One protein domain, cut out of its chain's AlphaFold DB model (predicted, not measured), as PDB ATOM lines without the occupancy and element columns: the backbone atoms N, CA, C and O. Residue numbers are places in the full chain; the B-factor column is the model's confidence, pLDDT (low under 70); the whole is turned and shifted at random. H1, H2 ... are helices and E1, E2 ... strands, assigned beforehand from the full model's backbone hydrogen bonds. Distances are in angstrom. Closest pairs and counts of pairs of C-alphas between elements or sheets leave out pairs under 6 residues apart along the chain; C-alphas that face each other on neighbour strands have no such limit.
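What this domain is: This is residues 8 to 185 of the 197 residues of an uncharacterized protein of Candidatus Woesearchaeota archaeon (UniProt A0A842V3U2). A small three-stranded sheet lies between H3 on one face and H2 on the other, three layers; beyond H3 the long helix H4 crosses it, and H1, H5 and H6 pack round H4. The printed part has 178 residues, with six helices and three strands in the order H1 E1 H2 E2 E3 H3 H4 H5 H6, mostly helix. The sheet, E1 E3 E2, is mixed. The whole is compact, with a radius of gyration of the C-alphas of 15.3 A and spans of 41 by 38 by 35 A.

Where its parts are: Find C-alpha 47 at (-25.831, -13.254, 47.516), where E1 begins, residues 47 to 52; E3 is residues 85 to 90, E2 74 to 77. H2 is residues 54 to 63, H3 94 to 108, 21.0 A. H4, residues 116 to 137, runs 31.3 A; H1 is residues 28 to 39, H5 157 to 170, 20.2 A. H6, residues 175 to 183, ends at (-37.637, -4.015, 59.862).

How they stand to each other: Look at E3: E1 is parallel to it, N 50 and O 87 2.8 A apart; E2, its hairpin partner, is antiparallel, N 77 and O 86 2.8 A apart. H3 is on the sheet at a height of 8.5 A, closest C-alphas Ala 76 and Glu 104, 5.5 A; H2 is on the opposite face, closest C-alphas His 54 and Lys 90, 5.7 A. The hub H4 touches H3 at a steep tilt of 45 degrees, closest C-alphas Gly 106 and Ala 123, 4.0 A. It also touches H6 (Ala 125 and Cys 175, 5.0 A), H5 (Ala 121 and Ala 161, 4.4 A) and, by residues 129 to 137 alone, H1 (Thr 38 and Trp 130, 5.4 A), each the closest C-alphas. Each O i to N i+4 pair is within hydrogen-bond range in H1, H2, H4, H5 and H6; in H3 9 of 11 are.

The domain as a whole: The farthest C-alphas, Asp 14 and Phe 82, are 43.2 A apart. The printed part has no cut. The link from H4 to H5, residues 138 to 156, is long; in it residues 151 to 155 have pLDDT under 70.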
ATOM      1  N   ASN A   8     -36.275   2.925  34.255       90.69
ATOM      2  CA  ASN A   8     -36.141   4.192  33.530       90.69
ATOM      3  C   ASN A   8     -36.635   5.404  34.330       90.69
ATOM      4  O   ASN A   8     -36.274   6.524  33.982       90.69
ATOM      5  N   LEU A   9     -37.445   5.204  35.377       90.25
ATOM      6  CA  LEU A   9     -37.871   6.295  36.258       90.25
ATOM      7  C   LEU A   9     -36.690   6.886  37.043       90.25
ATOM      8  O   LEU A   9     -36.695   8.078  37.336       90.25
ATOM      9  N   PHE A  10     -35.673   6.065  37.309       92.62
ATOM     10  CA  PHE A  10     -34.468   6.381  38.077       92.62
ATOM     11  C   PHE A  10     -33.296   6.834  37.200       92.62
ATOM     12  O   PHE A  10     -32.171   6.983  37.675       92.62
ATOM     13  N   LEU A  11     -33.541   7.047  35.906       93.94
ATOM     14  CA  LEU A  11     -32.516   7.404  34.937       93.94
ATOM     15  C   LEU A  11     -32.839   8.742  34.270       93.94
ATOM     16  O   LEU A  11     -33.987   9.034  33.933       93.94
ATOM     17  N   ASN A  12     -31.809   9.550  34.026       93.44
ATOM     18  CA  ASN A  12     -31.944  10.805  33.293       93.44
ATOM     19  C   ASN A  12     -32.396  10.532  31.850       93.44
ATOM     20  O   ASN A  12     -31.941   9.582  31.205       93.44
ATOM     21  N   ARG A  13     -33.294  11.374  31.327       89.38
ATOM     22  CA  ARG A  13     -33.876  11.196  29.985       89.38
ATOM     23  C   ARG A  13     -32.832  11.306  28.871       89.38
ATOM     24  O   ARG A  13     -32.836  10.474  27.973       89.38
ATOM     25  N   ASP A  14     -31.930  12.279  28.980       90.38
ATOM     26  CA  ASP A  14     -30.917  12.605  27.964       90.38
ATOM     27  C   ASP A  14     -29.518  12.085  28.349       90.38
ATOM     28  O   ASP A  14     -28.494  12.711  28.074       90.38
ATOM     29  N   ARG A  15     -29.469  10.948  29.053       93.62
ATOM     30  CA  ARG A  15     -28.215  10.341  29.515       93.62
ATOM     31  C   ARG A  15     -27.392   9.730  28.373       93.62
ATOM     32  O   ARG A  15     -27.969   9.295  27.374       93.62
ATOM     33  N   PRO A  16     -26.060   9.621  28.533       92.44
ATOM     34  CA  PRO A  16     -25.223   8.871  27.603       92.44
ATOM     35  C   PRO A  16     -25.670   7.411  27.492       92.44
ATOM     36  O   PRO A  16     -26.115   6.816  28.475       92.44
ATOM     37  N   ALA A  17     -25.500   6.819  26.309       93.00
ATOM     38  CA  ALA A  17     -25.679   5.382  26.140       93.00
ATOM     39  C   ALA A  17     -24.673   4.625  27.021       93.00
ATOM     40  O   ALA A  17     -23.490   4.972  27.060       93.00
ATOM     41  N   SER A  18     -25.149   3.596  27.717       95.38
ATOM     42  CA  SER A  18     -24.314   2.704  28.522       95.38
ATOM     43  C   SER A  18     -24.147   1.356  27.803       95.38
ATOM     44  O   SER A  18     -24.951   1.038  26.923       95.38
ATOM     45  N   PRO A  19     -23.077   0.589  28.074       96.06
ATOM     46  CA  PRO A  19     -22.846  -0.674  27.381       96.06
ATOM     47  C   PRO A  19     -23.933  -1.699  27.720       96.06
ATOM     48  O   PRO A  19     -24.411  -1.753  28.852       96.06
ATOM     49  N   PHE A  20     -24.279  -2.541  26.746       97.38
ATOM     50  CA  PHE A  20     -25.155  -3.689  26.963       97.38
ATOM     51  C   PHE A  20     -24.412  -4.801  27.709       97.38
ATOM     52  O   PHE A  20     -23.264  -5.107  27.382       97.38
ATOM     53  N   ILE A  21     -25.081  -5.426  28.674       97.25
ATOM     54  CA  ILE A  21     -24.528  -6.476  29.528       97.25
ATOM     55  C   ILE A  21     -25.417  -7.719  29.445       97.25
ATOM     56  O   ILE A  21     -26.583  -7.685  29.842       97.25
ATOM     57  N   GLY A  22     -24.828  -8.827  28.987       93.44
ATOM     58  CA  GLY A  22     -25.470 -10.147  28.930       93.44
ATOM     59  C   GLY A  22     -24.988 -11.132  30.002       93.44
ATOM     60  O   GLY A  22     -25.525 -12.228  30.104       93.44
ATOM     61  N   SER A  23     -23.975 -10.774  30.801       94.62
ATOM     62  CA  SER A  23     -23.363 -11.661  31.799       94.62
ATOM     63  C   SER A  23     -23.101 -10.935  33.116       94.62
ATOM     64  O   SER A  23     -22.690  -9.776  33.134       94.62
ATOM     65  N   SER A  24     -23.301 -11.623  34.244       93.25
ATOM     66  CA  SER A  24     -23.045 -11.041  35.567       93.25
ATOM     67  C   SER A  24     -21.557 -10.828  35.853       93.25
ATOM     68  O   SER A  24     -21.220  -9.942  36.640       93.25
ATOM     69  N   GLU A  25     -20.657 -11.575  35.207       94.81
ATOM     70  CA  GLU A  25     -19.211 -11.395  35.393       94.81
ATOM     71  C   GLU A  25     -18.725 -10.026  34.886       94.81
ATOM     72  O   GLU A  25     -17.814  -9.456  35.482       94.81
ATOM     73  N   ASP A  26     -19.400  -9.439  33.889       93.69
ATOM     74  CA  ASP A  26     -19.048  -8.126  33.325       93.69
ATOM     75  C   ASP A  26     -19.377  -6.952  34.268       93.69
ATOM     76  O   ASP A  26     -18.875  -5.842  34.088       93.69
ATOM     77  N   ILE A  27     -20.229  -7.178  35.276       95.94
ATOM     78  CA  ILE A  27     -20.737  -6.129  36.184       95.94
ATOM     79  C   ILE A  27     -20.477  -6.405  37.664       95.94
ATOM     80  O   ILE A  27     -20.784  -5.578  38.523       95.94
ATOM     81  N   LYS A  28     -19.887  -7.554  37.984       96.56
ATOM     82  CA  LYS A  28     -19.667  -8.020  39.355       96.56
ATOM     83  C   LYS A  28     -18.854  -7.046  40.200       96.56
ATOM     84  O   LYS A  28     -19.156  -6.865  41.378       96.56
ATOM     85  N   HIS A  29     -17.821  -6.428  39.628       97.38
ATOM     86  CA  HIS A  29     -17.001  -5.445  40.338       97.38
ATOM     87  C   HIS A  29     -17.778  -4.162  40.626       97.38
ATOM     88  O   HIS A  29     -17.685  -3.672  41.746       97.38
ATOM     89  N   TYR A  30     -18.604  -3.679  39.692       98.12
ATOM     90  CA  TYR A  30     -19.455  -2.507  39.924       98.12
ATOM     91  C   TYR A  30     -20.495  -2.758  41.015       98.12
ATOM     92  O   TYR A  30     -20.718  -1.891  41.853       98.12
ATOM     93  N   ILE A  31     -21.093  -3.955  41.052       98.12
ATOM     94  CA  ILE A  31     -22.044  -4.333  42.106       98.12
ATOM     95  C   ILE A  31     -21.352  -4.330  43.472       98.12
ATOM     96  O   ILE A  31     -21.885  -3.781  44.433       98.12
ATOM     97  N   LYS A  32     -20.155  -4.922  43.566       98.19
ATOM     98  CA  LYS A  32     -19.376  -4.952  44.812       98.19
ATOM     99  C   LYS A  32     -18.976  -3.552  45.268       98.19
ATOM    100  O   LYS A  32     -19.158  -3.235  46.438       98.19
ATOM    101  N   GLU A  33     -18.478  -2.730  44.350       98.44
ATOM    102  CA  GLU A  33     -18.098  -1.344  44.621       98.44
ATOM    103  C   GLU A  33     -19.300  -0.526  45.107       98.44
ATOM    104  O   GLU A  33     -19.228   0.103  46.162       98.44
ATOM    105  N   ALA A  34     -20.425  -0.575  44.388       98.31
ATOM    106  CA  ALA A  34     -21.643   0.132  44.775       98.31
ATOM    107  C   ALA A  34     -22.162  -0.336  46.130       98.31
ATOM    108  O   ALA A  34     -22.517   0.495  46.965       98.31
ATOM    109  N   PHE A  35     -22.124  -1.639  46.401       98.44
ATOM    110  CA  PHE A  35     -22.532  -2.172  47.693       98.44
ATOM    111  C   PHE A  35     -21.639  -1.681  48.835       98.44
ATOM    112  O   PHE A  35     -22.145  -1.268  49.882       98.44
ATOM    113  N   GLU A  36     -20.323  -1.689  48.632       98.50
ATOM    114  CA  GLU A  36     -19.356  -1.220  49.621       98.50
ATOM    115  C   GLU A  36     -19.523   0.270  49.906       98.50
ATOM    116  O   GLU A  36     -19.564   0.663  51.070       98.50
ATOM    117  N   LYS A  37     -19.700   1.101  48.873       98.38
ATOM    118  CA  LYS A  37     -19.968   2.536  49.053       98.38
ATOM    119  C   LYS A  37     -21.290   2.792  49.765       98.38
ATOM    120  O   LYS A  37     -21.332   3.592  50.690       98.38
ATOM    121  N   THR A  38     -22.326   2.042  49.402       98.06
ATOM    122  CA  THR A  38     -23.667   2.189  49.979       98.06
ATOM    123  C   THR A  38     -23.714   1.762  51.444       98.06
ATOM    124  O   THR A  38     -24.387   2.395  52.244       98.06
ATOM    125  N   THR A  39     -23.021   0.686  51.827       97.56
ATOM    126  CA  THR A  39     -23.209   0.054  53.149       97.56
ATOM    127  C   THR A  39     -22.003   0.134  54.082       97.56
ATOM    128  O   THR A  39     -22.127  -0.182  55.268       97.56
ATOM    129  N   GLY A  40     -20.825   0.484  53.560       97.75
ATOM    130  CA  GLY A  40     -19.545   0.354  54.260       97.75
ATOM    131  C   GLY A  40     -19.119  -1.098  54.520       97.75
ATOM    132  O   GLY A  40     -18.269  -1.338  55.376       97.75
ATOM    133  N   LYS A  41     -19.738  -2.081  53.850       96.81
ATOM    134  CA  LYS A  41     -19.509  -3.521  54.046       96.81
ATOM    135  C   LYS A  41     -19.340  -4.233  52.706       96.81
ATOM    136  O   LYS A  41     -19.817  -3.762  51.683       96.81
ATOM    137  N   SER A  42     -18.731  -5.414  52.724       96.75
ATOM    138  CA  SER A  42     -18.696  -6.300  51.556       96.75
ATOM    139  C   SER A  42     -20.072  -6.899  51.263       96.75
ATOM    140  O   SER A  42     -20.824  -7.209  52.192       96.75
ATOM    141  N   LEU A  43     -20.373  -7.112  49.975       94.81
ATOM    142  CA  LEU A  43     -21.561  -7.855  49.550       94.81
ATOM    143  C   LEU A  43     -21.546  -9.250  50.205       94.81
ATOM    144  O   LEU A  43     -20.497  -9.897  50.172       94.81
ATOM    145  N   PRO A  44     -22.659  -9.719  50.796       92.81
ATOM    146  CA  PRO A  44     -22.700 -11.026  51.441       92.81
ATOM    147  C   PRO A  44     -22.338 -12.172  50.485       92.81
ATOM    148  O   PRO A  44     -22.832 -12.217  49.360       92.81
ATOM    149  N   ASP A  45     -21.529 -13.129  50.948       91.62
ATOM    150  CA  ASP A  45     -21.105 -14.290  50.143       91.62
ATOM    151  C   ASP A  45     -22.276 -15.210  49.746       91.62
ATOM    152  O   ASP A  45     -22.168 -16.006  48.813       91.62
ATOM    153  N   ASP A  46     -23.404 -15.106  50.455       92.44
ATOM    154  CA  ASP A  46     -24.646 -15.822  50.168       92.44
ATOM    155  C   ASP A  46     -25.518 -15.132  49.104       92.44
ATOM    156  O   ASP A  46     -26.555 -15.686  48.746       92.44
ATOM    157  N   ALA A  47     -25.124 -13.965  48.580       95.50
ATOM    158  CA  ALA A  47     -25.831 -13.254  47.516       95.50
ATOM    159  C   ALA A  47     -25.249 -13.582  46.130       95.50
ATOM    160  O   ALA A  47     -24.097 -13.267  45.827       95.50
ATOM    161  N   VAL A  48     -26.064 -14.171  45.253       96.56
ATOM    162  CA  VAL A  48     -25.664 -14.549  43.890       96.56
ATOM    163  C   VAL A  48     -26.453 -13.744  42.866       96.56
ATOM    164  O   VAL A  48     -27.672 -13.870  42.785       96.56
ATOM    165  N   VAL A  49     -25.752 -12.960  42.044       97.69
ATOM    166  CA  VAL A  49     -26.351 -12.187  40.945       97.69
ATOM    167  C   VAL A  49     -26.199 -12.938  39.623       97.69
ATOM    168  O   VAL A  49     -25.096 -13.345  39.247       97.69
ATOM    169  N   ARG A  50     -27.306 -13.090  38.893       98.00
ATOM    170  CA  ARG A  50     -27.367 -13.677  37.553       98.00
ATOM    171  C   ARG A  50     -27.986 -12.675  36.587       98.00
ATOM    172  O   ARG A  50     -29.090 -12.194  36.823       98.00
ATOM    173  N   VAL A  51     -27.281 -12.404  35.495       98.25
ATOM    174  CA  VAL A  51     -27.841 -11.723  34.324       98.25
ATOM    175  C   VAL A  51     -28.215 -12.806  33.324       98.25
ATOM    176  O   VAL A  51     -27.405 -13.694  33.065       98.25
ATOM    177  N   VAL A  52     -29.455 -12.781  32.846       98.12
ATOM    178  CA  VAL A  52     -30.023 -13.828  31.989       98.12
ATOM    179  C   VAL A  52     -30.790 -13.215  30.823       98.12
ATOM    180  O   VAL A  52     -31.221 -12.061  30.885       98.12
ATOM    181  N   SER A  53     -31.008 -13.997  29.772       97.75
ATOM    182  CA  SER A  53     -31.859 -13.579  28.658       97.75
ATOM    183  C   SER A  53     -33.318 -13.380  29.096       97.75
ATOM    184  O   SER A  53     -33.764 -13.864  30.139       97.75
ATOM    185  N   HIS A  54     -34.117 -12.697  28.271       96.00
ATOM    186  CA  HIS A  54     -35.555 -12.533  28.532       96.00
ATOM    187  C   HIS A  54     -36.301 -13.870  28.678       96.00
ATOM    188  O   HIS A  54     -37.202 -13.987  29.507       96.00
ATOM    189  N   HIS A  55     -35.933 -14.865  27.865       96.88
ATOM    190  CA  HIS A  55     -36.544 -16.191  27.900       96.88
ATOM    191  C   HIS A  55     -36.229 -16.913  29.211       96.88
ATOM    192  O   HIS A  55     -37.139 -17.362  29.898       96.88
ATOM    193  N   GLU A  56     -34.955 -16.942  29.598       97.50
ATOM    194  CA  GLU A  56     -34.521 -17.562  30.852       97.50
ATOM    195  C   GLU A  56     -35.103 -16.847  32.076       97.50
ATOM    196  O   GLU A  56     -35.486 -17.506  33.039       97.50
ATOM    197  N   LEU A  57     -35.219 -15.510  32.049       97.44
ATOM    198  CA  LEU A  57     -35.873 -14.766  33.130       97.44
ATOM    199  C   LEU A  57     -37.311 -15.254  33.325       97.44
ATOM    200  O   LEU A  57     -37.735 -15.448  34.462       97.44
ATOM    201  N   ARG A  58     -38.048 -15.454  32.227       97.19
ATOM    202  CA  ARG A  58     -39.417 -15.968  32.272       97.19
ATOM    203  C   ARG A  58     -39.474 -17.358  32.884       97.19
ATOM    204  O   ARG A  58     -40.256 -17.562  33.808       97.19
ATOM    205  N   GLU A  59     -38.665 -18.280  32.370       97.56
ATOM    206  CA  GLU A  59     -38.637 -19.667  32.841       97.56
ATOM    207  C   GLU A  59     -38.324 -19.729  34.335       97.56
ATOM    208  O   GLU A  59     -39.075 -20.340  35.090       97.56
ATOM    209  N   LEU A  60     -37.288 -19.013  34.782       96.94
ATOM    210  CA  LEU A  60     -36.908 -18.960  36.192       96.94
ATOM    211  C   LEU A  60     -38.000 -18.303  37.047       96.94
ATOM    212  O   LEU A  60     -38.309 -18.789  38.130       96.94
ATOM    213  N   HIS A  61     -38.602 -17.204  36.586       95.62
ATOM    214  CA  HIS A  61     -39.654 -16.519  37.337       95.62
ATOM    215  C   HIS A  61     -40.885 -17.417  37.536       95.62
ATOM    216  O   HIS A  61     -41.445 -17.454  38.631       95.62
ATOM    217  N   GLU A  62     -41.291 -18.162  36.504       95.69
ATOM    218  CA  GLU A  62     -42.380 -19.145  36.582       95.69
ATOM    219  C   GLU A  62     -41.982 -20.362  37.449       95.69
ATOM    220  O   GLU A  62     -42.782 -20.802  38.278       95.69
ATOM    221  N   GLU A  63     -40.741 -20.860  37.342       96.31
ATOM    222  CA  GLU A  63     -40.195 -21.959  38.161       96.31
ATOM    223  C   GLU A  63     -40.218 -21.632  39.663       96.31
ATOM    224  O   GLU A  63     -40.588 -22.472  40.486       96.31
ATOM    225  N   PHE A  64     -39.891 -20.390  40.031       93.94
ATOM    226  CA  PHE A  64     -39.954 -19.908  41.414       93.94
ATOM    227  C   PHE A  64     -41.364 -19.465  41.855       93.94
ATOM    228  O   PHE A  64     -41.519 -18.872  42.924       93.94
ATOM    229  N   GLY A  65     -42.407 -19.781  41.079       91.62
ATOM    230  CA  GLY A  65     -43.810 -19.572  41.450       91.62
ATOM    231  C   GLY A  65     -44.347 -18.160  41.197       91.62
ATOM    232  O   GLY A  65     -45.436 -17.822  41.671       91.62
ATOM    233  N   GLY A  66     -43.611 -17.325  40.466       90.12
ATOM    234  CA  GLY A  66     -44.048 -15.998  40.054       90.12
ATOM    235  C   GLY A  66     -45.014 -16.036  38.864       90.12
ATOM    236  O   GLY A  66     -44.960 -16.916  38.008       90.12
ATOM    237  N   GLN A  67     -45.897 -15.039  38.766       91.06
ATOM    238  CA  GLN A  67     -46.757 -14.851  37.591       91.06
ATOM    239  C   GLN A  67     -46.056 -13.969  36.558       91.06
ATOM    240  O   GLN A  67     -45.779 -12.801  36.829       91.06
ATOM    241  N   TRP A  68     -45.760 -14.517  35.379       92.56
ATOM    242  CA  TRP A  68     -45.003 -13.792  34.364       92.56
ATOM    243  C   TRP A  68     -45.729 -12.553  33.825       92.56
ATOM    244  O   TRP A  68     -46.917 -12.580  33.496       92.56
ATOM    245  N   ASN A  69     -44.964 -11.476  33.660       89.62
ATOM    246  CA  ASN A  69     -45.357 -10.260  32.961       89.62
ATOM    247  C   ASN A  69     -44.148  -9.758  32.146       89.62
ATOM    248  O   ASN A  69     -43.063  -9.641  32.716       89.62
ATOM    249  N   PRO A  70     -44.307  -9.380  30.861       89.19
ATOM    250  CA  PRO A  70     -43.234  -8.774  30.062       89.19
ATOM    251  C   PRO A  70     -42.548  -7.552  30.697       89.19
ATOM    252  O   PRO A  70     -41.421  -7.218  30.331       89.19
ATOM    253  N   GLY A  71     -43.223  -6.877  31.634       90.38
ATOM    254  CA  GLY A  71     -42.669  -5.760  32.393       90.38
ATOM    255  C   GLY A  71     -41.590  -6.139  33.412       90.38
ATOM    256  O   GLY A  71     -40.838  -5.253  33.811       90.38
ATOM    257  N   VAL A  72     -41.471  -7.409  33.819       92.00
ATOM    258  CA  VAL A  72     -40.475  -7.849  34.812       92.00
ATOM    259  C   VAL A  72     -39.059  -7.603  34.278       92.00
ATOM    260  O   VAL A  72     -38.708  -7.991  33.157       92.00
ATOM    261  N   GLN A  73     -38.245  -6.911  35.078       95.62
ATOM    262  CA  GLN A  73     -36.834  -6.640  34.770       95.62
ATOM    263  C   GLN A  73     -35.888  -7.505  35.604       95.62
ATOM    264  O   GLN A  73     -34.784  -7.804  35.156       95.62
ATOM    265  N   GLY A  74     -36.329  -7.940  36.778       96.00
ATOM    266  CA  GLY A  74     -35.611  -8.837  37.662       96.00
ATOM    267  C   GLY A  74     -36.509  -9.298  38.803       96.00
ATOM    268  O   GLY A  74     -37.668  -8.889  38.872       96.00
ATOM    269  N   PHE A  75     -35.984 -10.205  39.616       96.44
ATOM    270  CA  PHE A  75     -36.577 -10.615  40.882       96.44
ATOM    271  C   PHE A  75     -35.506 -11.203  41.805       96.44
ATOM    272  O   PHE A  75     -34.477 -11.724  41.350       96.44
ATOM    273  N   ALA A  76     -35.787 -11.184  43.104       96.75
ATOM    274  CA  ALA A  76     -34.959 -11.794  44.127       96.75
ATOM    275  C   ALA A  76     -35.632 -13.006  44.787       96.75
ATOM    276  O   ALA A  76     -36.823 -13.007  45.091       96.75
ATOM    277  N   ILE A  77     -34.833 -14.030  45.089       96.25
ATOM    278  CA  ILE A  77     -35.207 -15.146  45.960       96.25
ATOM    279  C   ILE A  77     -34.375 -15.041  47.226       96.25
ATOM    280  O   ILE A  77     -33.186 -15.357  47.235       96.25
ATOM    281  N   ASN A  78     -35.005 -14.605  48.308       95.12
ATOM    282  CA  ASN A  78     -34.340 -14.446  49.589       95.12
ATOM    283  C   ASN A  78     -34.352 -15.767  50.377       95.12
ATOM    284  O   ASN A  78     -35.408 -16.242  50.796       95.12
ATOM    285  N   LYS A  79     -33.168 -16.347  50.602       94.19
ATOM    286  CA  LYS A  79     -32.970 -17.547  51.434       94.19
ATOM    287  C   LYS A  79     -32.116 -17.261  52.668       94.19
ATOM    288  O   LYS A  79     -31.439 -18.165  53.162       94.19
ATOM    289  N   LYS A  80     -32.124 -16.024  53.179       90.12
ATOM    290  CA  LYS A  80     -31.317 -15.629  54.342       90.12
ATOM    291  C   LYS A  80     -31.513 -16.612  55.498       90.12
ATOM    292  O   LYS A  80     -32.640 -16.905  55.879       90.12
ATOM    293  N   GLY A  81     -30.414 -17.143  56.034       88.12
ATOM    294  CA  GLY A  81     -30.430 -18.137  57.118       88.12
ATOM    295  C   GLY A  81     -30.723 -19.583  56.690       88.12
ATOM    296  O   GLY A  81     -30.599 -20.482  57.517       88.12
ATOM    297  N   PHE A  82     -31.057 -19.826  55.419       90.25
ATOM    298  CA  PHE A  82     -31.436 -21.143  54.887       90.25
ATOM    299  C   PHE A  82     -30.691 -21.538  53.597       90.25
ATOM    300  O   PHE A  82     -30.877 -22.647  53.100       90.25
ATOM    301  N   GLY A  83     -29.856 -20.660  53.033       92.12
ATOM    302  CA  GLY A  83     -29.054 -20.938  51.842       92.12
ATOM    303  C   GLY A  83     -28.635 -19.670  51.101       92.12
ATOM    304  O   GLY A  83     -28.597 -18.589  51.681       92.12
ATOM    305  N   GLN A  84     -28.331 -19.814  49.809       94.38
ATOM    306  CA  GLN A  84     -27.983 -18.691  48.935       94.38
ATOM    307  C   GLN A  84     -29.228 -17.921  48.492       94.38
ATOM    308  O   GLN A  84     -30.182 -18.515  47.979       94.38
ATOM    309  N   SER A  85     -29.184 -16.602  48.653       96.69
ATOM    310  CA  SER A  85     -30.138 -15.677  48.055       96.69
ATOM    311  C   SER A  85     -29.750 -15.399  46.602       96.69
ATOM    312  O   SER A  85     -28.579 -15.184  46.290       96.69
ATOM    313  N   LEU A  86     -30.734 -15.400  45.708       97.19
ATOM    314  CA  LEU A  86     -30.533 -15.186  44.276       97.19
ATOM    315  C   LEU A  86     -31.096 -13.828  43.870       97.19
ATOM    316  O   LEU A  86     -32.194 -13.480  44.286       97.19
ATOM    317  N   ILE A  87     -30.374 -13.107  43.023       98.00
ATOM    318  CA  ILE A  87     -30.844 -11.928  42.297       98.00
ATOM    319  C   ILE A  87     -30.755 -12.277  40.818       98.00
ATOM    320  O   ILE A  87     -29.669 -12.575  40.318       98.00
ATOM    321  N   ILE A  88     -31.888 -12.289  40.127       98.06
ATOM    322  CA  ILE A  88     -31.964 -12.662  38.716       98.06
ATOM    323  C   ILE A  88     -32.479 -11.448  37.956       98.06
ATOM    324  O   ILE A  88     -33.596 -10.998  38.192       98.06
ATOM    325  N   CYS A  89     -31.673 -10.921  37.040       97.88
ATOM    326  CA  CYS A  89     -32.014  -9.750  36.240       97.88
ATOM    327  C   CYS A  89     -31.922 -10.071  34.751       97.88
ATOM    328  O   CYS A  89     -31.039 -10.804  34.306       97.88
ATOM    329  N   LYS A  90     -32.829  -9.493  33.968       97.75
ATOM    330  CA  LYS A  90     -32.785  -9.550  32.509       97.75
ATOM    331  C   LYS A  90     -31.617  -8.715  31.996       97.75
ATOM    332  O   LYS A  90     -31.467  -7.570  32.416       97.75
ATOM    333  N   GLU A  91     -30.858  -9.261  31.056       97.88
ATOM    334  CA  GLU A  91     -29.853  -8.534  30.277       97.88
ATOM    335  C   GLU A  91     -30.379  -7.182  29.766       97.88
ATOM    336  O   GLU A  91     -31.540  -7.042  29.357       97.88
ATOM    337  N   ASN A  92     -29.542  -6.153  29.862       97.44
ATOM    338  CA  ASN A  92     -29.909  -4.787  29.504       97.44
ATOM    339  C   ASN A  92     -28.670  -3.892  29.404       97.44
ATOM    340  O   ASN A  92     -27.543  -4.318  29.655       97.44
ATOM    341  N   ASP A  93     -28.909  -2.622  29.097       97.69
ATOM    342  CA  ASP A  93     -27.940  -1.550  29.297       97.69
ATOM    343  C   ASP A  93     -27.520  -1.490  30.781       97.69
ATOM    344  O   ASP A  93     -28.345  -1.648  31.692       97.69
ATOM    345  N   LEU A  94     -26.224  -1.280  31.017       97.94
ATOM    346  CA  LEU A  94     -25.578  -1.287  32.332       97.94
ATOM    347  C   LEU A  94     -26.297  -0.414  33.367       97.94
ATOM    348  O   LEU A  94     -26.435  -0.804  34.526       97.94
ATOM    349  N   ASP A  95     -26.761   0.762  32.955       97.38
ATOM    350  CA  ASP A  95     -27.469   1.695  33.827       97.38
ATOM    351  C   ASP A  95     -28.798   1.131  34.351       97.38
ATOM    352  O   ASP A  95     -29.056   1.170  35.552       97.38
ATOM    353  N   ARG A  96     -29.618   0.540  33.479       96.81
ATOM    354  CA  ARG A  96     -30.875  -0.115  33.859       96.81
ATOM    355  C   ARG A  96     -30.622  -1.334  34.733       96.81
ATOM    356  O   ARG A  96     -31.369  -1.549  35.683       96.81
ATOM    357  N   LEU A  97     -29.579  -2.106  34.432       97.50
ATOM    358  CA  LEU A  97     -29.208  -3.268  35.237       97.50
ATOM    359  C   LEU A  97     -28.800  -2.880  36.653       97.50
ATOM    360  O   LEU A  97     -29.293  -3.490  37.594       97.50
ATOM    361  N   LEU A  98     -27.944  -1.870  36.830       97.94
ATOM    362  CA  LEU A  98     -27.525  -1.456  38.173       97.94
ATOM    363  C   LEU A  98     -28.664  -0.839  38.990       97.94
ATOM    364  O   LEU A  98     -28.667  -1.000  40.210       97.94
ATOM    365  N   VAL A  99     -29.637  -0.191  38.342       96.94
ATOM    366  CA  VAL A  99     -30.883   0.243  38.993       96.94
ATOM    367  C   VAL A  99     -31.672  -0.974  39.491       96.94
ATOM    368  O   VAL A  99     -31.907  -1.103  40.689       96.94
ATOM    369  N   THR A 100     -32.001  -1.920  38.601       97.25
ATOM    370  CA  THR A 100     -32.756  -3.127  38.974       97.25
ATOM    371  C   THR A 100     -32.037  -3.944  40.047       97.25
ATOM    372  O   THR A 100     -32.646  -4.313  41.041       97.25
ATOM    373  N   ILE A 101     -30.732  -4.184  39.908       98.25
ATOM    374  CA  ILE A 101     -29.954  -4.950  40.890       98.25
ATOM    375  C   ILE A 101     -29.954  -4.263  42.258       98.25
ATOM    376  O   ILE A 101     -30.063  -4.952  43.268       98.25
ATOM    377  N   GLY A 102     -29.855  -2.931  42.307       97.75
ATOM    378  CA  GLY A 102     -29.943  -2.179  43.559       97.75
ATOM    379  C   GLY A 102     -31.251  -2.463  44.298       97.75
ATOM    380  O   GLY A 102     -31.224  -2.824  45.473       97.75
ATOM    381  N   HIS A 103     -32.374  -2.393  43.583       97.44
ATOM    382  CA  HIS A 103     -33.692  -2.733  44.116       97.44
ATOM    383  C   HIS A 103     -33.747  -4.178  44.646       97.44
ATOM    384  O   HIS A 103     -34.071  -4.408  45.813       97.44
ATOM    385  N   GLU A 104     -33.317  -5.151  43.836       97.62
ATOM    386  CA  GLU A 104     -33.333  -6.573  44.212       97.62
ATOM    387  C   GLU A 104     -32.403  -6.901  45.394       97.62
ATOM    388  O   GLU A 104     -32.716  -7.764  46.219       97.62
ATOM    389  N   ILE A 105     -31.270  -6.199  45.533       97.88
ATOM    390  CA  ILE A 105     -30.407  -6.317  46.717       97.88
ATOM    391  C   ILE A 105     -31.182  -5.912  47.972       97.88
ATOM    392  O   ILE A 105     -31.094  -6.599  48.993       97.88
ATOM    393  N   GLY A 106     -31.976  -4.843  47.896       97.00
ATOM    394  CA  GLY A 106     -32.803  -4.359  48.998       97.00
ATOM    395  C   GLY A 106     -33.711  -5.436  49.608       97.00
ATOM    396  O   GLY A 106     -33.889  -5.466  50.831       97.00
ATOM    397  N   HIS A 107     -34.190  -6.383  48.796       96.88
ATOM    398  CA  HIS A 107     -34.997  -7.519  49.250       96.88
ATOM    399  C   HIS A 107     -34.214  -8.597  50.008       96.88
ATOM    400  O   HIS A 107     -34.796  -9.300  50.837       96.88
ATOM    401  N   ILE A 108     -32.908  -8.754  49.761       95.94
ATOM    402  CA  ILE A 108     -32.120  -9.889  50.286       95.94
ATOM    403  C   ILE A 108     -31.230  -9.551  51.490       95.94
ATOM    404  O   ILE A 108     -30.623 -10.448  52.079       95.94
ATOM    405  N   LEU A 109     -31.136  -8.275  51.878       92.62
ATOM    406  CA  LEU A 109     -30.237  -7.827  52.953       92.62
ATOM    407  C   LEU A 109     -30.605  -8.358  54.346       92.62
ATOM    408  O   LEU A 109     -29.750  -8.459  55.225       92.62
ATOM    409  N   ASN A 110     -31.877  -8.674  54.561       93.62
ATOM    410  CA  ASN A 110     -32.454  -9.134  55.824       93.62
ATOM    411  C   ASN A 110     -33.563 -10.157  55.543       93.62
ATOM    412  O   ASN A 110     -33.839 -10.452  54.385       93.62
ATOM    413  N   PHE A 111     -34.181 -10.724  56.581       94.69
ATOM    414  CA  PHE A 111     -35.329 -11.616  56.396       94.69
ATOM    415  C   PHE A 111     -36.498 -10.884  55.708       94.69
ATOM    416  O   PHE A 111     -36.732  -9.716  56.028       94.69
ATOM    417  N   PRO A 112     -37.249 -11.544  54.805       94.38
ATOM    418  CA  PRO A 112     -38.401 -10.926  54.152       94.38
ATOM    419  C   PRO A 112     -39.423 -10.415  55.167       94.38
ATOM    420  O   PRO A 112     -39.742 -11.105  56.141       94.38
ATOM    421  N   LEU A 113     -39.970  -9.227  54.923       94.94
ATOM    422  CA  LEU A 113     -41.097  -8.711  55.686       94.94
ATOM    423  C   LEU A 113     -42.385  -9.406  55.226       94.94
ATOM    424  O   LEU A 113     -42.580  -9.691  54.046       94.94
ATOM    425  N   SER A 114     -43.293  -9.678  56.164       92.31
ATOM    426  CA  SER A 114     -44.560 -10.360  55.860       92.31
ATOM    427  C   SER A 114     -45.519  -9.504  55.027       92.31
ATOM    428  O   SER A 114     -46.349 -10.034  54.291       92.31
ATOM    429  N   ASP A 115     -45.435  -8.181  55.172       93.88
ATOM    430  CA  ASP A 115     -46.219  -7.233  54.390       93.88
ATOM    431  C   ASP A 115     -45.445  -6.840  53.128       93.88
ATOM    432  O   ASP A 115     -44.370  -6.245  53.207       93.88
ATOM    433  N   LYS A 116     -46.012  -7.163  51.960       92.75
ATOM    434  CA  LYS A 116     -45.381  -6.907  50.655       92.75
ATOM    435  C   LYS A 116     -45.098  -5.426  50.414       92.75
ATOM    436  O   LYS A 116     -44.126  -5.090  49.761       92.75
ATOM    437  N   LEU A 117     -45.942  -4.535  50.925       93.31
ATOM    438  CA  LEU A 117     -45.790  -3.106  50.691       93.31
ATOM    439  C   LEU A 117     -44.644  -2.525  51.532       93.31
ATOM    440  O   LEU A 117     -43.874  -1.704  51.040       93.31
ATOM    441  N   ASN A 118     -44.494  -2.988  52.774       95.94
ATOM    442  CA  ASN A 118     -43.325  -2.692  53.599       95.94
ATOM    443  C   ASN A 118     -42.048  -3.305  53.004       95.94
ATOM    444  O   ASN A 118     -40.995  -2.678  53.074       95.94
ATOM    445  N   GLU A 119     -42.136  -4.507  52.423       96.44
ATOM    446  CA  GLU A 119     -41.012  -5.160  51.740       96.44
ATOM    447  C   GLU A 119     -40.518  -4.335  50.542       96.44
ATOM    448  O   GLU A 119     -39.326  -4.047  50.461       96.44
ATOM    449  N   GLU A 120     -41.423  -3.856  49.685       95.38
ATOM    450  CA  GLU A 120     -41.077  -2.932  48.596       95.38
ATOM    451  C   GLU A 120     -40.523  -1.601  49.115       95.38
ATOM    452  O   GLU A 120     -39.534  -1.086  48.602       95.38
ATOM    453  N   ALA A 121     -41.116  -1.025  50.165       95.94
ATOM    454  CA  ALA A 121     -40.629   0.240  50.720       95.94
ATOM    455  C   ALA A 121     -39.209   0.098  51.285       95.94
ATOM    456  O   ALA A 121     -38.400   1.018  51.182       95.94
ATOM    457  N   LYS A 122     -38.882  -1.069  51.845       97.12
ATOM    458  CA  LYS A 122     -37.529  -1.403  52.291       97.12
ATOM    459  C   LYS A 122     -36.563  -1.496  51.107       97.12
ATOM    460  O   LYS A 122     -35.464  -0.952  51.201       97.12
ATOM    461  N   ALA A 123     -36.969  -2.138  50.010       96.75
ATOM    462  CA  ALA A 123     -36.165  -2.215  48.794       96.75
ATOM    463  C   ALA A 123     -35.922  -0.833  48.175       96.75
ATOM    464  O   ALA A 123     -34.774  -0.476  47.920       96.75
ATOM    465  N   PHE A 124     -36.958   0.004  48.066       96.12
ATOM    466  CA  PHE A 124     -36.825   1.381  47.589       96.12
ATOM    467  C   PHE A 124     -35.952   2.253  48.490       96.12
ATOM    468  O   PHE A 124     -35.173   3.057  47.987       96.12
ATOM    469  N   ALA A 125     -36.046   2.114  49.815       96.69
ATOM    470  CA  ALA A 125     -35.171   2.852  50.722       96.69
ATOM    471  C   ALA A 125     -33.695   2.495  50.478       96.69
ATOM    472  O   ALA A 125     -32.858   3.390  50.400       96.69
ATOM    473  N   PHE A 126     -33.379   1.213  50.276       97.62
ATOM    474  CA  PHE A 126     -32.027   0.802  49.896       97.62
ATOM    475  C   PHE A 126     -31.623   1.326  48.511       97.62
ATOM    476  O   PHE A 126     -30.532   1.869  48.357       97.62
ATOM    477  N   GLU A 127     -32.501   1.194  47.515       96.50
ATOM    478  CA  GLU A 127     -32.265   1.639  46.140       96.50
ATOM    479  C   GLU A 127     -31.938   3.137  46.066       96.50
ATOM    480  O   GLU A 127     -31.027   3.536  45.345       96.50
ATOM    481  N   MET A 128     -32.625   3.976  46.845       95.69
ATOM    482  CA  MET A 128     -32.355   5.415  46.885       95.69
ATOM    483  C   MET A 128     -30.934   5.717  47.382       95.69
ATOM    484  O   MET A 128     -30.230   6.525  46.773       95.69
ATOM    485  N   GLU A 129     -30.476   5.035  48.437       96.75
ATOM    486  CA  GLU A 129     -29.099   5.195  48.926       96.75
ATOM    487  C   GLU A 129     -28.075   4.613  47.943       96.75
ATOM    488  O   GLU A 129     -27.019   5.202  47.708       96.75
ATOM    489  N   TRP A 130     -28.405   3.482  47.321       97.62
ATOM    490  CA  TRP A 130     -27.598   2.836  46.291       97.62
ATOM    491  C   TRP A 130     -27.357   3.751  45.086       97.62
ATOM    492  O   TRP A 130     -26.218   3.961  44.665       97.62
ATOM    493  N   LEU A 131     -28.421   4.350  44.552       96.56
ATOM    494  CA  LEU A 131     -28.360   5.242  43.397       96.56
ATOM    495  C   LEU A 131     -27.628   6.547  43.711       96.56
ATOM    496  O   LEU A 131     -26.826   7.008  42.892       96.56
ATOM    497  N   LYS A 132     -27.838   7.105  44.908       96.12
ATOM    498  CA  LYS A 132     -27.054   8.238  45.413       96.12
ATOM    499  C   LYS A 132     -25.557   7.916  45.398       96.12
ATOM    500  O   LYS A 132     -24.778   8.683  44.839       96.12
ATOM    501  N   ASN A 133     -25.158   6.748  45.903       97.62
ATOM    502  CA  ASN A 133     -23.753   6.333  45.925       97.62
ATOM    503  C   ASN A 133     -23.175   6.068  44.525       97.62
ATOM    504  O   ASN A 133     -22.035   6.457  44.257       97.62
ATOM    505  N   ILE A 134     -23.948   5.480  43.603       97.44
ATOM    506  CA  ILE A 134     -23.537   5.352  42.194       97.44
ATOM    507  C   ILE A 134     -23.245   6.730  41.595       97.44
ATOM    508  O   ILE A 134     -22.228   6.912  40.919       97.44
ATOM    509  N   GLN A 135     -24.109   7.712  41.857       96.19
ATOM    510  CA  GLN A 135     -23.949   9.061  41.334       96.19
ATOM    511  C   GLN A 135     -22.746   9.791  41.953       96.19
ATOM    512  O   GLN A 135     -21.886  10.307  41.226       96.19
ATOM    513  N   GLU A 136     -22.662   9.828  43.283       97.12
ATOM    514  CA  GLU A 136     -21.618  10.538  44.031       97.12
ATOM    515  C   GLU A 136     -20.226   9.995  43.683       97.12
ATOM    516  O   GLU A 136     -19.320  10.756  43.314       97.12
ATOM    517  N   HIS A 137     -20.078   8.668  43.669       97.94
ATOM    518  CA  HIS A 137     -18.807   8.000  43.395       97.94
ATOM    519  C   HIS A 137     -18.548   7.718  41.909       97.94
ATOM    520  O   HIS A 137     -17.471   7.236  41.569       97.94
ATOM    521  N   ASN A 138     -19.472   8.090  41.015       97.44
ATOM    522  CA  ASN A 138     -19.376   7.853  39.570       97.44
ATOM    523  C   ASN A 138     -19.107   6.380  39.218       97.44
ATOM    524  O   ASN A 138     -18.281   6.066  38.354       97.44
ATOM    525  N   ILE A 139     -19.804   5.476  39.900       97.81
ATOM    526  CA  ILE A 139     -19.612   4.039  39.727       97.81
ATOM    527  C   ILE A 139     -19.998   3.665  38.299       97.81
ATOM    528  O   ILE A 139     -21.029   4.100  37.780       97.81
ATOM    529  N   ALA A 140     -19.112   2.914  37.644       96.69
ATOM    530  CA  ALA A 140     -19.225   2.541  36.238       96.69
ATOM    531  C   ALA A 140     -19.383   3.720  35.248       96.69
ATOM    532  O   ALA A 140     -19.849   3.535  34.125       96.69
ATOM    533  N   GLY A 141     -19.007   4.943  35.648       97.06
ATOM    534  CA  GLY A 141     -19.170   6.144  34.826       97.06
ATOM    535  C   GLY A 141     -20.604   6.685  34.760       97.06
ATOM    536  O   GLY A 141     -20.908   7.495  33.885       97.06
ATOM    537  N   LEU A 142     -21.499   6.254  35.657       96.75
ATOM    538  CA  LEU A 142     -22.939   6.522  35.568       96.75
ATOM    539  C   LEU A 142     -23.419   7.788  36.287       96.75
ATOM    540  O   LEU A 142     -24.630   7.998  36.394       96.75
ATOM    541  N   ARG A 143     -22.526   8.677  36.746       95.50
ATOM    542  CA  ARG A 143     -22.927   9.918  37.443       95.50
ATOM    543  C   ARG A 143     -23.962  10.737  36.665       95.50
ATOM    544  O   ARG A 143     -24.896  11.267  37.258       95.50
ATOM    545  N   GLY A 144     -23.795  10.838  35.345       94.44
ATOM    546  CA  GLY A 144     -24.721  11.556  34.460       94.44
ATOM    547  C   GLY A 144     -25.978  10.768  34.074       94.44
ATOM    548  O   GLY A 144     -26.896  11.338  33.488       94.44
ATOM    549  N   SER A 145     -26.039   9.475  34.397       95.31
ATOM    550  CA  SER A 145     -27.127   8.579  33.997       95.31
ATOM    551  C   SER A 145     -28.214   8.448  35.051       95.31
ATOM    552  O   SER A 145     -29.376   8.294  34.687       95.31
ATOM    553  N   VAL A 146     -27.858   8.533  36.331       92.94
ATOM    554  CA  VAL A 146     -28.785   8.338  37.451       92.94
ATOM    555  C   VAL A 146     -29.551   9.623  37.776       92.94
ATOM    556  O   VAL A 146     -28.970  10.710  37.833       92.94
ATOM    557  N   ASN A 147     -30.854   9.479  38.020       87.94
ATOM    558  CA  ASN A 147     -31.717  10.508  38.585       87.94
ATOM    559  C   ASN A 147     -32.064  10.149  40.045       87.94
ATOM    560  O   ASN A 147     -32.924   9.292  40.257       87.94
ATOM    561  N   PRO A 148     -31.434  10.788  41.048       70.69
ATOM    562  CA  PRO A 148     -31.681  10.495  42.461       70.69
ATOM    563  C   PRO A 148     -33.029  11.037  42.971       70.69
ATOM    564  O   PRO A 148     -33.450  10.663  44.061       70.69
ATOM    565  N   ASP A 149     -33.718  11.900  42.212       78.81
ATOM    566  CA  ASP A 149     -35.065  12.385  42.543       78.81
ATOM    567  C   ASP A 149     -36.068  11.999  41.442       78.81
ATOM    568  O   ASP A 149     -36.542  12.832  40.657       78.81
ATOM    569  N   PRO A 150     -36.394  10.702  41.324       79.75
ATOM    570  CA  PRO A 150     -37.299  10.232  40.296       79.75
ATOM    571  C   PRO A 150     -38.737  10.674  40.606       79.75
ATOM    572  O   PRO A 150     -39.179  10.780  41.759       79.75
ATOM    573  N   SER A 151     -39.487  10.932  39.537       69.25
ATOM    574  CA  SER A 151     -40.923  11.211  39.584       69.25
ATOM    575  C   SER A 151     -41.674  10.009  39.013       69.25
ATOM    576  O   SER A 151     -41.804   9.910  37.791       69.25
ATOM    577  N   PRO A 152     -42.139   9.065  39.846       63.19
ATOM    578  CA  PRO A 152     -42.879   7.909  39.359       63.19
ATOM    579  C   PRO A 152     -44.240   8.329  38.789       63.19
ATOM    580  O   PRO A 152     -44.847   9.321  39.208       63.19
ATOM    581  N   ALA A 153     -44.720   7.552  37.820       51.16
ATOM    582  CA  ALA A 153     -46.096   7.633  37.344       51.16
ATOM    583  C   ALA A 153     -47.070   7.039  38.386       51.16
ATOM    584  O   ALA A 153     -46.653   6.529  39.417       51.16
ATOM    585  N   ARG A 154     -48.381   7.184  38.152       54.75
ATOM    586  CA  ARG A 154     -49.437   6.913  39.137       54.75
ATOM    587  C   ARG A 154     -50.130   5.562  38.872       54.75
ATOM    588  O   ARG A 154     -50.747   5.434  37.813       54.75
ATOM    589  N   ASN A 155     -50.115   4.651  39.855       58.53
ATOM    590  CA  ASN A 155     -51.200   3.792  40.386       58.53
ATOM    591  C   ASN A 155     -50.842   2.299  40.612       58.53
ATOM    592  O   ASN A 155     -51.576   1.436  40.128       58.53
ATOM    593  N   GLY A 156     -49.806   1.995  41.408       71.88
ATOM    594  CA  GLY A 156     -49.451   0.616  41.770       71.88
ATOM    595  C   GLY A 156     -48.832   0.360  43.153       71.88
ATOM    596  O   GLY A 156     -48.545   1.297  43.897       71.88
ATOM    597  N   LEU A 157     -48.611  -0.916  43.514       80.75
ATOM    598  CA  LEU A 157     -47.999  -1.304  44.809       80.75
ATOM    599  C   LEU A 157     -46.615  -0.661  44.988       80.75
ATOM    600  O   LEU A 157     -46.347  -0.055  46.028       80.75
ATOM    601  N   HIS A 158     -45.784  -0.720  43.943       80.81
ATOM    602  CA  HIS A 158     -44.480  -0.060  43.908       80.81
ATOM    603  C   HIS A 158     -44.592   1.452  44.142       80.81
ATOM    604  O   HIS A 158     -43.817   2.011  44.910       80.81
ATOM    605  N   ASP A 159     -45.599   2.117  43.568       83.69
ATOM    606  CA  ASP A 159     -45.759   3.564  43.728       83.69
ATOM    607  C   ASP A 159     -46.119   3.940  45.161       83.69
ATOM    608  O   ASP A 159     -45.646   4.953  45.674       83.69
ATOM    609  N   VAL A 160     -46.971   3.153  45.824       88.94
ATOM    610  CA  VAL A 160     -47.352   3.419  47.217       88.94
ATOM    611  C   VAL A 160     -46.135   3.265  48.131       88.94
ATOM    612  O   VAL A 160     -45.877   4.146  48.955       88.94
ATOM    613  N   ALA A 161     -45.359   2.196  47.947       91.75
ATOM    614  CA  ALA A 161     -44.128   1.954  48.693       91.75
ATOM    615  C   ALA A 161     -43.092   3.061  48.456       91.75
ATOM    616  O   ALA A 161     -42.558   3.646  49.399       91.75
ATOM    617  N   PHE A 162     -42.862   3.411  47.195       91.75
ATOM    618  CA  PHE A 162     -41.894   4.425  46.819       91.75
ATOM    619  C   PHE A 162     -42.288   5.829  47.313       91.75
ATOM    620  O   PHE A 162     -41.464   6.554  47.873       91.75
ATOM    621  N   ASN A 163     -43.562   6.215  47.186       90.88
ATOM    622  CA  ASN A 163     -44.051   7.501  47.691       90.88
ATOM    623  C   ASN A 163     -43.948   7.603  49.217       90.88
ATOM    624  O   ASN A 163     -43.691   8.691  49.739       90.88
ATOM    625  N   PHE A 164     -44.118   6.490  49.935       94.00
ATOM    626  CA  PHE A 164     -43.859   6.447  51.369       94.00
ATOM    627  C   PHE A 164     -42.394   6.773  51.678       94.00
ATOM    628  O   PHE A 164     -42.141   7.664  52.491       94.00
ATOM    629  N   VAL A 165     -41.444   6.135  50.989       94.81
ATOM    630  CA  VAL A 165     -40.006   6.405  51.167       94.81
ATOM    631  C   VAL A 165     -39.685   7.867  50.853       94.81
ATOM    632  O   VAL A 165     -39.104   8.552  51.694       94.81
ATOM    633  N   LYS A 166     -40.148   8.401  49.713       92.75
ATOM    634  CA  LYS A 166     -39.948   9.821  49.365       92.75
ATOM    635  C   LYS A 166     -40.495  10.771  50.422       92.75
ATOM    636  O   LYS A 166     -39.866  11.787  50.712       92.75
ATOM    637  N   LYS A 167     -41.662  10.465  50.995       93.06
ATOM    638  CA  LYS A 167     -42.235  11.271  52.075       93.06
ATOM    639  C   LYS A 167     -41.338  11.245  53.312       93.06
ATOM    640  O   LYS A 167     -41.047  12.307  53.841       93.06
ATOM    641  N   GLN A 168     -40.878  10.071  53.745       95.38
ATOM    642  CA  GLN A 168     -39.982   9.961  54.902       95.38
ATOM    643  C   GLN A 168     -38.662  10.723  54.688       95.38
ATOM    644  O   GLN A 168     -38.233  11.439  55.587       95.38
ATOM    645  N   ILE A 169     -38.073  10.643  53.489       94.56
ATOM    646  CA  ILE A 169     -36.869  11.413  53.132       94.56
ATOM    647  C   ILE A 169     -37.153  12.919  53.173       94.56
ATOM    648  O   ILE A 169     -36.385  13.687  53.745       94.56
ATOM    649  N   LYS A 170     -38.292  13.358  52.620       92.38
ATOM    650  CA  LYS A 170     -38.719  14.765  52.677       92.38
ATOM    651  C   LYS A 170     -38.930  15.257  54.114       92.38
ATOM    652  O   LYS A 170     -38.688  16.429  54.390       92.38
ATOM    653  N   ASP A 171     -39.356  14.368  55.007       94.81
ATOM    654  CA  ASP A 171     -39.510  14.632  56.440       94.81
ATOM    655  C   ASP A 171     -38.159  14.592  57.198       94.81
ATOM    656  O   ASP A 171     -38.130  14.792  58.412       94.81
ATOM    657  N   GLY A 172     -37.039  14.379  56.494       96.00
ATOM    658  CA  GLY A 172     -35.675  14.461  57.021       96.00
ATOM    659  C   GLY A 172     -35.070  13.135  57.480       96.00
ATOM    660  O   GLY A 172     -34.025  13.159  58.125       96.00
ATOM    661  N   LYS A 173     -35.704  11.993  57.184       97.19
ATOM    662  CA  LYS A 173     -35.139  10.678  57.514       97.19
ATOM    663  C   LYS A 173     -34.117  10.213  56.486       97.19
ATOM    664  O   LYS A 173     -34.326  10.342  55.282       97.19
ATOM    665  N   GLU A 174     -33.079   9.550  56.977       96.94
ATOM    666  CA  GLU A 174     -32.096   8.865  56.139       96.94
ATOM    667  C   GLU A 174     -32.629   7.508  55.643       96.94
ATOM    668  O   GLU A 174     -33.393   6.824  56.330       96.94
ATOM    669  N   CYS A 175     -32.184   7.064  54.465       96.44
ATOM    670  CA  CYS A 175     -32.631   5.817  53.830       96.44
ATOM    671  C   CYS A 175     -32.500   4.584  54.743       96.44
ATOM    672  O   CYS A 175     -33.445   3.807  54.903       96.44
ATOM    673  N   PHE A 176     -31.351   4.422  55.405       96.81
ATOM    674  CA  PHE A 176     -31.133   3.302  56.325       96.81
ATOM    675  C   PHE A 176     -31.948   3.399  57.617       96.81
ATOM    676  O   PHE A 176     -32.278   2.362  58.193       96.81
ATOM    677  N   GLU A 177     -32.312   4.605  58.063       97.50
ATOM    678  CA  GLU A 177     -33.241   4.777  59.186       97.50
ATOM    679  C   GLU A 177     -34.630   4.257  58.804       97.50
ATOM    680  O   GLU A 177     -35.241   3.508  59.563       97.50
ATOM    681  N   ILE A 178     -35.100   4.577  57.593       97.31
ATOM    682  CA  ILE A 178     -36.385   4.090  57.069       97.31
ATOM    683  C   ILE A 178     -36.388   2.558  56.994       97.31
ATOM    684  O   ILE A 178     -37.344   1.923  57.443       97.31
ATOM    685  N   MET A 179     -35.312   1.957  56.471       96.25
ATOM    686  CA  MET A 179     -35.161   0.498  56.434       96.25
ATOM    687  C   MET A 179     -35.209  -0.119  57.837       96.25
ATOM    688  O   MET A 179     -35.931  -1.093  58.053       96.25
ATOM    689  N   ASP A 180     -34.449   0.427  58.792       96.19
ATOM    690  CA  ASP A 180     -34.407  -0.064  60.175       96.19
ATOM    691  C   ASP A 180     -35.772   0.041  60.863       96.19
ATOM    692  O   ASP A 180     -36.213  -0.898  61.531       96.19
ATOM    693  N   ASP A 181     -36.480   1.149  60.649       97.00
ATOM    694  CA  ASP A 181     -37.816   1.368  61.185       97.00
ATOM    695  C   ASP A 181     -38.848   0.386  60.607       97.00
ATOM    696  O   ASP A 181     -39.688  -0.116  61.363       97.00
ATOM    697  N   LEU A 182     -38.785   0.076  59.305       96.38
ATOM    698  CA  LEU A 182     -39.636  -0.937  58.665       96.38
ATOM    699  C   LEU A 182     -39.337  -2.338  59.218       96.38
ATOM    700  O   LEU A 182     -40.258  -3.053  59.615       96.38
ATOM    701  N   MET A 183     -38.057  -2.712  59.322       94.69
ATOM    702  CA  MET A 183     -37.637  -4.015  59.862       94.69
ATOM    703  C   MET A 183     -38.033  -4.202  61.331       94.69
ATOM    704  O   MET A 183     -38.366  -5.308  61.752       94.69
ATOM    705  N   LYS A 184     -38.018  -3.123  62.120       95.19
ATOM    706  CA  LYS A 184     -38.428  -3.127  63.532       95.19
ATOM    707  C   LYS A 184     -39.927  -2.896  63.727       95.19
ATOM    708  O   LYS A 184     -40.365  -2.769  64.870       95.19
ATOM    709  N   ASN A 185     -40.706  -2.823  62.643       92.44
ATOM    710  CA  ASN A 185     -42.145  -2.548  62.654       92.44
ATOM    711  C   ASN A 185     -42.518  -1.264  63.433       92.44
ATOM    712  O   ASN A 185     -43.574  -1.170  64.060       92.44
TER     713      ASN A 185